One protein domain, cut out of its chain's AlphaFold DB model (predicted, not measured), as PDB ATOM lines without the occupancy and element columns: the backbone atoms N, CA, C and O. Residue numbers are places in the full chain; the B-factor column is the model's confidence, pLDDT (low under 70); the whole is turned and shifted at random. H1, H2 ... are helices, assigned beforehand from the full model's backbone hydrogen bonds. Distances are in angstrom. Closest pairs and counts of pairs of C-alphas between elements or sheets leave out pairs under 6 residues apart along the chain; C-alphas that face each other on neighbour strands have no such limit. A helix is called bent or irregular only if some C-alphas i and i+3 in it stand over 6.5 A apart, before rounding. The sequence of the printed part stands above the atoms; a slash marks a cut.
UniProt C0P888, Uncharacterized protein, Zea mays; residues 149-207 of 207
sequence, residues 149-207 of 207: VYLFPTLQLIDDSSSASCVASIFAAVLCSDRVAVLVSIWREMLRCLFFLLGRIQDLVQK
ATOM      1  N   VAL A 149     123.050  69.061 103.033       68.12
ATOM      2  CA  VAL A 149     123.376  68.491 101.713       68.12
ATOM      3  C   VAL A 149     122.935  69.418 100.576       68.12
ATOM      4  O   VAL A 149     123.634  69.506  99.572       68.12
ATOM      5  N   TYR A 150     121.826  70.148 100.737       65.19
ATOM      6  CA  TYR A 150     121.350  71.120  99.746       65.19
ATOM      7  C   TYR A 150     122.108  72.451  99.799       65.19
ATOM      8  O   TYR A 150     122.293  73.064  98.751       65.19
ATOM      9  N   LEU A 151     122.582  72.887 100.977       65.00
ATOM     10  CA  LEU A 151     123.378  74.117 101.123       65.00
ATOM     11  C   LEU A 151     124.762  73.992 100.483       65.00
ATOM     12  O   LEU A 151     125.302  74.977  99.986       65.00
ATOM     13  N   PHE A 152     125.350  72.795 100.506       59.69
ATOM     14  CA  PHE A 152     126.711  72.566 100.023       59.69
ATOM     15  C   PHE A 152     126.919  72.968  98.546       59.69
ATOM     16  O   PHE A 152     127.842  73.737  98.277       59.69
ATOM     17  N   PRO A 153     126.062  72.561  97.584       62.25
ATOM     18  CA  PRO A 153     126.165  73.031  96.202       62.25
ATOM     19  C   PRO A 153     125.794  74.511  96.031       62.25
ATOM     20  O   PRO A 153     126.328  75.161  95.137       62.25
ATOM     21  N   THR A 154     124.933  75.083  96.885       58.03
ATOM     22  CA  THR A 154     124.617  76.524  96.815       58.03
ATOM     23  C   THR A 154     125.800  77.387  97.247       58.03
ATOM     24  O   THR A 154     125.988  78.476  96.715       58.03
ATOM     25  N   LEU A 155     126.618  76.895  98.179       56.03
ATOM     26  CA  LEU A 155     127.817  77.583  98.657       56.03
ATOM     27  C   LEU A 155     128.982  77.493  97.664       56.03
ATOM     28  O   LEU A 155     129.786  78.414  97.617       56.03
ATOM     29  N   GLN A 156     129.041  76.448  96.830       59.56
ATOM     30  CA  GLN A 156     130.022  76.372  95.735       59.56
ATOM     31  C   GLN A 156     129.723  77.326  94.571       59.56
ATOM     32  O   GLN A 156     130.609  77.600  93.770       59.56
ATOM     33  N   LEU A 157     128.494  77.841  94.464       56.22
ATOM     34  CA  LEU A 157     128.117  78.790  93.412       56.22
ATOM     35  C   LEU A 157     128.470  80.249  93.767       56.22
ATOM     36  O   LEU A 157     128.369  81.127  92.916       56.22
ATOM     37  N   ILE A 158     128.872  80.516  95.014       57.03
ATOM     38  CA  ILE A 158     129.246  81.846  95.515       57.03
ATOM     39  C   ILE A 158     130.778  81.903  95.609       57.03
ATOM     40  O   ILE A 158     131.354  82.030  96.683       57.03
ATOM     41  N   ASP A 159     131.449  81.761  94.468       48.09
ATOM     42  CA  ASP A 159     132.907  81.903  94.339       48.09
ATOM     43  C   ASP A 159     133.259  83.340  93.906       48.09
ATOM     44  O   ASP A 159     133.961  83.590  92.931       48.09
ATOM     45  N   ASP A 160     132.694  84.324  94.610       55.31
ATOM     46  CA  ASP A 160     133.103  85.722  94.484       55.31
ATOM     47  C   ASP A 160     134.069  86.024  95.628       55.31
ATOM     48  O   ASP A 160     133.716  85.923  96.807       55.31
ATOM     49  N   SER A 161     135.299  86.401  95.295       57.94
ATOM     50  CA  SER A 161     136.482  86.437  96.175       57.94
ATOM     51  C   SER A 161     136.328  87.306  97.440       57.94
ATOM     52  O   SER A 161     137.099  87.173  98.388       57.94
ATOM     53  N   SER A 162     135.320  88.183  97.477       57.72
ATOM     54  CA  SER A 162     134.949  89.032  98.625       57.72
ATOM     55  C   SER A 162     134.096  88.300  99.679       57.72
ATOM     56  O   SER A 162     134.086  88.661 100.855       57.72
ATOM     57  N   SER A 163     133.396  87.237  99.283       54.38
ATOM     58  CA  SER A 163     132.470  86.479 100.136       54.38
ATOM     59  C   SER A 163     133.126  85.327 100.902       54.38
ATOM     60  O   SER A 163     132.536  84.812 101.852       54.38
ATOM     61  N   ALA A 164     134.367  84.965 100.557       59.12
ATOM     62  CA  ALA A 164     135.086  83.838 101.150       59.12
ATOM     63  C   ALA A 164     135.236  83.953 102.679       59.12
ATOM     64  O   ALA A 164     135.125  82.955 103.388       59.12
ATOM     65  N   SER A 165     135.419  85.166 103.213       67.81
ATOM     66  CA  SER A 165     135.514  85.406 104.662       67.81
ATOM     67  C   SER A 165     134.166  85.249 105.380       67.81
ATOM     68  O   SER A 165     134.109  84.666 106.463       67.81
ATOM     69  N   CYS A 166     133.068  85.694 104.764       64.44
ATOM     70  CA  CYS A 166     131.711  85.505 105.281       64.44
ATOM     71  C   CYS A 166     131.287  84.033 105.230       64.44
ATOM     72  O   CYS A 166     130.741  83.517 106.205       64.44
ATOM     73  N   VAL A 167     131.583  83.338 104.130       65.94
ATOM     74  CA  VAL A 167     131.315  81.903 103.981       65.94
ATOM     75  C   VAL A 167     132.134  81.109 104.999       65.94
ATOM     76  O   VAL A 167     131.568  80.281 105.710       65.94
ATOM     77  N   ALA A 168     133.422  81.421 105.172       68.44
ATOM     78  CA  ALA A 168     134.263  80.796 106.193       68.44
ATOM     79  C   ALA A 168     133.740  81.034 107.621       68.44
ATOM     80  O   ALA A 168     133.758  80.113 108.435       68.44
ATOM     81  N   SER A 169     133.226  82.231 107.925       71.00
ATOM     82  CA  SER A 169     132.636  82.542 109.234       71.00
ATOM     83  C   SER A 169     131.338  81.768 109.490       71.00
ATOM     84  O   SER A 169     131.160  81.217 110.576       71.00
ATOM     85  N   ILE A 170     130.464  81.650 108.486       69.19
ATOM     86  CA  ILE A 170     129.223  80.866 108.580       69.19
ATOM     87  C   ILE A 170     129.546  79.374 108.716       69.19
ATOM     88  O   ILE A 170     128.970  78.702 109.569       69.19
ATOM     89  N   PHE A 171     130.508  78.855 107.947       66.62
ATOM     90  CA  PHE A 171     130.975  77.477 108.094       66.62
ATOM     91  C   PHE A 171     131.587  77.224 109.470       66.62
ATOM     92  O   PHE A 171     131.255  76.220 110.090       66.62
ATOM     93  N   ALA A 172     132.422  78.128 109.982       69.06
ATOM     94  CA  ALA A 172     132.982  78.012 111.324       69.06
ATOM     95  C   ALA A 172     131.882  78.035 112.397       69.06
ATOM     96  O   ALA A 172     131.906  77.210 113.304       69.06
ATOM     97  N   ALA A 173     130.873  78.901 112.266       68.19
ATOM     98  CA  ALA A 173     129.740  78.956 113.189       68.19
ATOM     99  C   ALA A 173     128.887  77.674 113.151       68.19
ATOM    100  O   ALA A 173     128.462  77.178 114.195       68.19
ATOM    101  N   VAL A 174     128.673  77.101 111.962       67.25
ATOM    102  CA  VAL A 174     127.950  75.833 111.789       67.25
ATOM    103  C   VAL A 174     128.771  74.660 112.333       67.25
ATOM    104  O   VAL A 174     128.226  73.820 113.046       67.25
ATOM    105  N   LEU A 175     130.081  74.625 112.075       69.00
ATOM    106  CA  LEU A 175     130.999  73.599 112.584       69.00
ATOM    107  C   LEU A 175     131.225  73.700 114.100       69.00
ATOM    108  O   LEU A 175     131.441  72.675 114.742       69.00
ATOM    109  N   CYS A 176     131.121  74.896 114.684       68.88
ATOM    110  CA  CYS A 176     131.123  75.109 116.134       68.88
ATOM    111  C   CYS A 176     129.824  74.664 116.814       68.88
ATOM    112  O   CYS A 176     129.757  74.654 118.041       68.88
ATOM    113  N   SER A 177     128.787  74.289 116.061       83.00
ATOM    114  CA  SER A 177     127.615  73.674 116.666       83.00
ATOM    115  C   SER A 177     127.968  72.255 117.118       83.00
ATOM    116  O   SER A 177     128.313  71.409 116.291       83.00
ATOM    117  N   ASP A 178     127.806  71.961 118.412       81.75
ATOM    118  CA  ASP A 178     128.029  70.625 119.001       81.75
ATOM    119  C   ASP A 178     127.339  69.502 118.210       81.75
ATOM    120  O   ASP A 178     127.823  68.374 118.112       81.75
ATOM    121  N   ARG A 179     126.207  69.824 117.571       81.06
ATOM    122  CA  ARG A 179     125.447  68.900 116.726       81.06
ATOM    123  C   ARG A 179     126.213  68.472 115.477       81.06
ATOM    124  O   ARG A 179     126.098  67.319 115.073       81.06
ATOM    125  N   VAL A 180     126.992  69.370 114.878       82.44
ATOM    126  CA  VAL A 180     127.793  69.075 113.685       82.44
ATOM    127  C   VAL A 180     129.025  68.264 114.063       82.44
ATOM    128  O   VAL A 180     129.331  67.300 113.370       82.44
ATOM    129  N   ALA A 181     129.664  68.551 115.199       81.19
ATOM    130  CA  ALA A 181     130.758  67.722 115.709       81.19
ATOM    131  C   ALA A 181     130.307  66.269 115.959       81.19
ATOM    132  O   ALA A 181     130.975  65.324 115.529       81.19
ATOM    133  N   VAL A 182     129.134  66.081 116.576       83.88
ATOM    134  CA  VAL A 182     128.528  64.752 116.763       83.88
ATOM    135  C   VAL A 182     128.211  64.098 115.416       83.88
ATOM    136  O   VAL A 182     128.541  62.930 115.218       83.88
ATOM    137  N   LEU A 183     127.637  64.841 114.466       83.44
ATOM    138  CA  LEU A 183     127.312  64.319 113.138       83.44
ATOM    139  C   LEU A 183     128.561  63.871 112.366       83.44
ATOM    140  O   LEU A 183     128.574  62.781 111.799       83.44
ATOM    141  N   VAL A 184     129.622  64.681 112.377       86.38
ATOM    142  CA  VAL A 184     130.905  64.369 111.730       86.38
ATOM    143  C   VAL A 184     131.560  63.161 112.394       86.38
ATOM    144  O   VAL A 184     132.110  62.309 111.699       86.38
ATOM    145  N   SER A 185     131.465  63.043 113.721       87.25
ATOM    146  CA  SER A 185     131.967  61.877 114.453       87.25
ATOM    147  C   SER A 185     131.227  60.595 114.052       87.25
ATOM    148  O   SER A 185     131.865  59.605 113.688       87.25
ATOM    149  N   ILE A 186     129.890  60.637 114.011       87.56
ATOM    150  CA  ILE A 186     129.051  59.513 113.570       87.56
ATOM    151  C   ILE A 186     129.368  59.144 112.119       87.56
ATOM    152  O   ILE A 186     129.551  57.969 111.809       87.56
ATOM    153  N   TRP A 187     129.469  60.133 111.232       90.94
ATOM    154  CA  TRP A 187     129.751  59.906 109.817       90.94
ATOM    155  C   TRP A 187     131.136  59.288 109.599       90.94
ATOM    156  O   TRP A 187     131.276  58.316 108.857       90.94
ATOM    157  N   ARG A 188     132.154  59.793 110.303       92.94
ATOM    158  CA  ARG A 188     133.519  59.255 110.270       92.94
ATOM    159  C   ARG A 188     133.571  57.809 110.754       92.94
ATOM    160  O   ARG A 188     134.291  57.005 110.166       92.94
ATOM    161  N   GLU A 189     132.805  57.463 111.784       93.44
ATOM    162  CA  GLU A 189     132.728  56.084 112.265       93.44
ATOM    163  C   GLU A 189     131.971  55.176 111.288       93.44
ATOM    164  O   GLU A 189     132.443  54.088 110.964       93.44
ATOM    165  N   MET A 190     130.872  55.665 110.704       90.06
ATOM    166  CA  MET A 190     130.157  54.963 109.637       90.06
ATOM    167  C   MET A 190     131.068  54.642 108.449       90.06
ATOM    168  O   MET A 190     131.019  53.530 107.925       90.06
ATOM    169  N   LEU A 191     131.923  55.584 108.040       92.75
ATOM    170  CA  LEU A 191     132.894  55.351 106.974       92.75
ATOM    171  C   LEU A 191     133.914  54.279 107.344       92.75
ATOM    172  O   LEU A 191     134.221  53.433 106.510       92.75
ATOM    173  N   ARG A 192     134.420  54.267 108.582       94.12
ATOM    174  CA  ARG A 192     135.324  53.196 109.030       94.12
ATOM    175  C   ARG A 192     134.657  51.833 108.950       94.12
ATOM    176  O   ARG A 192     135.264  50.899 108.427       94.12
ATOM    177  N   CYS A 193     133.411  51.729 109.411       92.56
ATOM    178  CA  CYS A 193     132.634  50.501 109.288       92.56
ATOM    179  C   CYS A 193     132.457  50.102 107.821       92.56
ATOM    180  O   CYS A 193     132.671  48.942 107.484       92.56
ATOM    181  N   LEU A 194     132.127  51.057 106.947       94.50
ATOM    182  CA  LEU A 194     131.960  50.823 105.514       94.50
ATOM    183  C   LEU A 194     133.252  50.289 104.876       94.50
ATOM    184  O   LEU A 194     133.215  49.259 104.212       94.50
ATOM    185  N   PHE A 195     134.395  50.938 105.115       96.38
ATOM    186  CA  PHE A 195     135.692  50.502 104.586       96.38
ATOM    187  C   PHE A 195     136.089  49.116 105.094       96.38
ATOM    188  O   PHE A 195     136.566  48.292 104.315       96.38
ATOM    189  N   PHE A 196     135.846  48.828 106.372       97.25
ATOM    190  CA  PHE A 196     136.083  47.498 106.931       97.25
ATOM    191  C   PHE A 196     135.221  46.428 106.243       97.25
ATOM    192  O   PHE A 196     135.704  45.342 105.919       97.25
ATOM    193  N   LEU A 197     133.954  46.748 105.976       96.25
ATOM    194  CA  LEU A 197     133.010  45.852 105.311       96.25
ATOM    195  C   LEU A 197     133.389  45.631 103.840       96.25
ATOM    196  O   LEU A 197     133.382  44.493 103.377       96.25
ATOM    197  N   LEU A 198     133.809  46.686 103.134       95.56
ATOM    198  CA  LEU A 198     134.355  46.575 101.779       95.56
ATOM    199  C   LEU A 198     135.612  45.701 101.739       95.56
ATOM    200  O   LEU A 198     135.712  44.846 100.864       95.56
ATOM    201  N   GLY A 199     136.534  45.862 102.694       97.31
ATOM    202  CA  GLY A 199     137.728  45.016 102.789       97.31
ATOM    203  C   GLY A 199     137.371  43.537 102.942       97.31
ATOM    204  O   GLY A 199     137.881  42.692 102.211       97.31
ATOM    205  N   ARG A 200     136.398  43.224 103.806       97.44
ATOM    206  CA  ARG A 200     135.904  41.849 103.985       97.44
ATOM    207  C   ARG A 200     135.244  41.269 102.736       97.44
ATOM    208  O   ARG A 200     135.373  40.072 102.494       97.44
ATOM    209  N   ILE A 201     134.532  42.088 101.964       97.12
ATOM    210  CA  ILE A 201     133.936  41.655 100.695       97.12
ATOM    211  C   ILE A 201     135.037  41.353  99.674       97.12
ATOM    212  O   ILE A 201     134.974  40.321  99.015       97.12
ATOM    213  N   GLN A 202     136.068  42.196  99.578       97.50
ATOM    214  CA  GLN A 202     137.214  41.957  98.692       97.50
ATOM    215  C   GLN A 202     137.945  40.652  99.054       97.50
ATOM    216  O   GLN A 202     138.209  39.841  98.170       97.50
ATOM    217  N   ASP A 203     138.170  40.389 100.345       97.12
ATOM    218  CA  ASP A 203     138.771  39.130 100.824       97.12
ATOM    219  C   ASP A 203     137.938  37.883 100.482       97.12
ATOM    220  O   ASP A 203     138.489  36.796 100.308       97.12
ATOM    221  N   LEU A 204     136.609  38.016 100.431       96.81
ATOM    222  CA  LEU A 204     135.706  36.930 100.039       96.81
ATOM    223  C   LEU A 204     135.699  36.696  98.530       96.81
ATOM    224  O   LEU A 204     135.514  35.564  98.108       96.81
ATOM    225  N   VAL A 205     135.883  37.746  97.728       97.94
ATOM    226  CA  VAL A 205     135.925  37.648  96.261       97.94
ATOM    227  C   VAL A 205     137.244  37.036  95.773       97.94
ATOM    228  O   VAL A 205     137.270  36.419  94.715       97.94
ATOM    229  N   GLN A 206     138.328  37.188  96.534       95.69
ATOM    230  CA  GLN A 206     139.659  36.671  96.184       95.69
ATOM    231  C   GLN A 206     139.912  35.214  96.626       95.69
ATOM    232  O   GLN A 206     141.009  34.700  96.412       95.69
ATOM    233  N   LYS A 207     138.937  34.550  97.259       89.69
ATOM    234  CA  LYS A 207     139.016  33.144  97.695       89.69
ATOM    235  C   LYS A 207     138.110  32.256  96.861       89.69
ATOM    236  O   LYS A 207     138.542  31.115  96.591       89.69
TER     237      LYS A 207
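This is residues 149 to 207 of the 207 residues of an uncharacterized protein of Zea mays (UniProt C0P888). What shape does the model make? It is an L of two helices with a hooked foot: the long helix H3 is one arm and makes most of the length, the shorter H2 meets its first end at a corner, and a short link after H1 lets H1 and H2 run opposite ways, with little contact between the parts. What is it made of? The printed part has 59 residues with three named helices, in the order H1, H2, H3, and no named strand; its class is all helix. How spread out is it? It is extended, with a radius of gyration of the C-alphas of 17.8 A and spans of 56 by 26 by 16 A.

Where is the longest helix? H3 holds residues 178 to 205 and measures 40.8 A from first to last C-alpha, from C-alpha 178 at (128.029, 70.625, 119.001) to C-alpha 205 at (135.925, 37.648, 96.261). Where are the other two helices? H2 holds residues 164 to 175 and measures 15.9 A. H1 holds residues 149 to 156, measures 11.9 A and begins with C-alpha 149 at (123.376, 68.491, 101.713). Is any helix bent? No helix is bent or irregular, but H1 only just: C-alphas 150 and 153 are 6.3 A apart.

How does H2 stand to H3? They are close but not clearly touching, and their closest C-alphas, those of Leu 175 and Ala 181, are 6.7 A apart. Their lines are about perpendicular, at 82 degrees. How does H1 stand to the others? H1 and H2 are close but not clearly touching, with the C-alphas of Leu 155 and Val 167 the closest at 7.7 A, and they run opposite ways at a shallow tilt of 20 degrees. H1 and H3 are apart. What do the backbone N and O atoms show? In H2 and H3 every O i to N i+4 pair is within hydrogen-bond range; in H1 2 of 4 are.

How large is it? The two C-alphas farthest apart, those of Ser 162 and Lys 207, are 56.0 A apart. Is the printed part continuous? It has no cut, and it ends at residue 207, the chain's last; the link from H2 to H3 is tight, and that from H1 to H2 is short. What stands free? Residues 149 to 154, 176 to 183 and 185 to 207 stand free. Where is confidence low? The mean pLDDT of the printed part is 77.7, and residues 149 to 168 and 170 to 176 are under 70; H3 has a mean of 92.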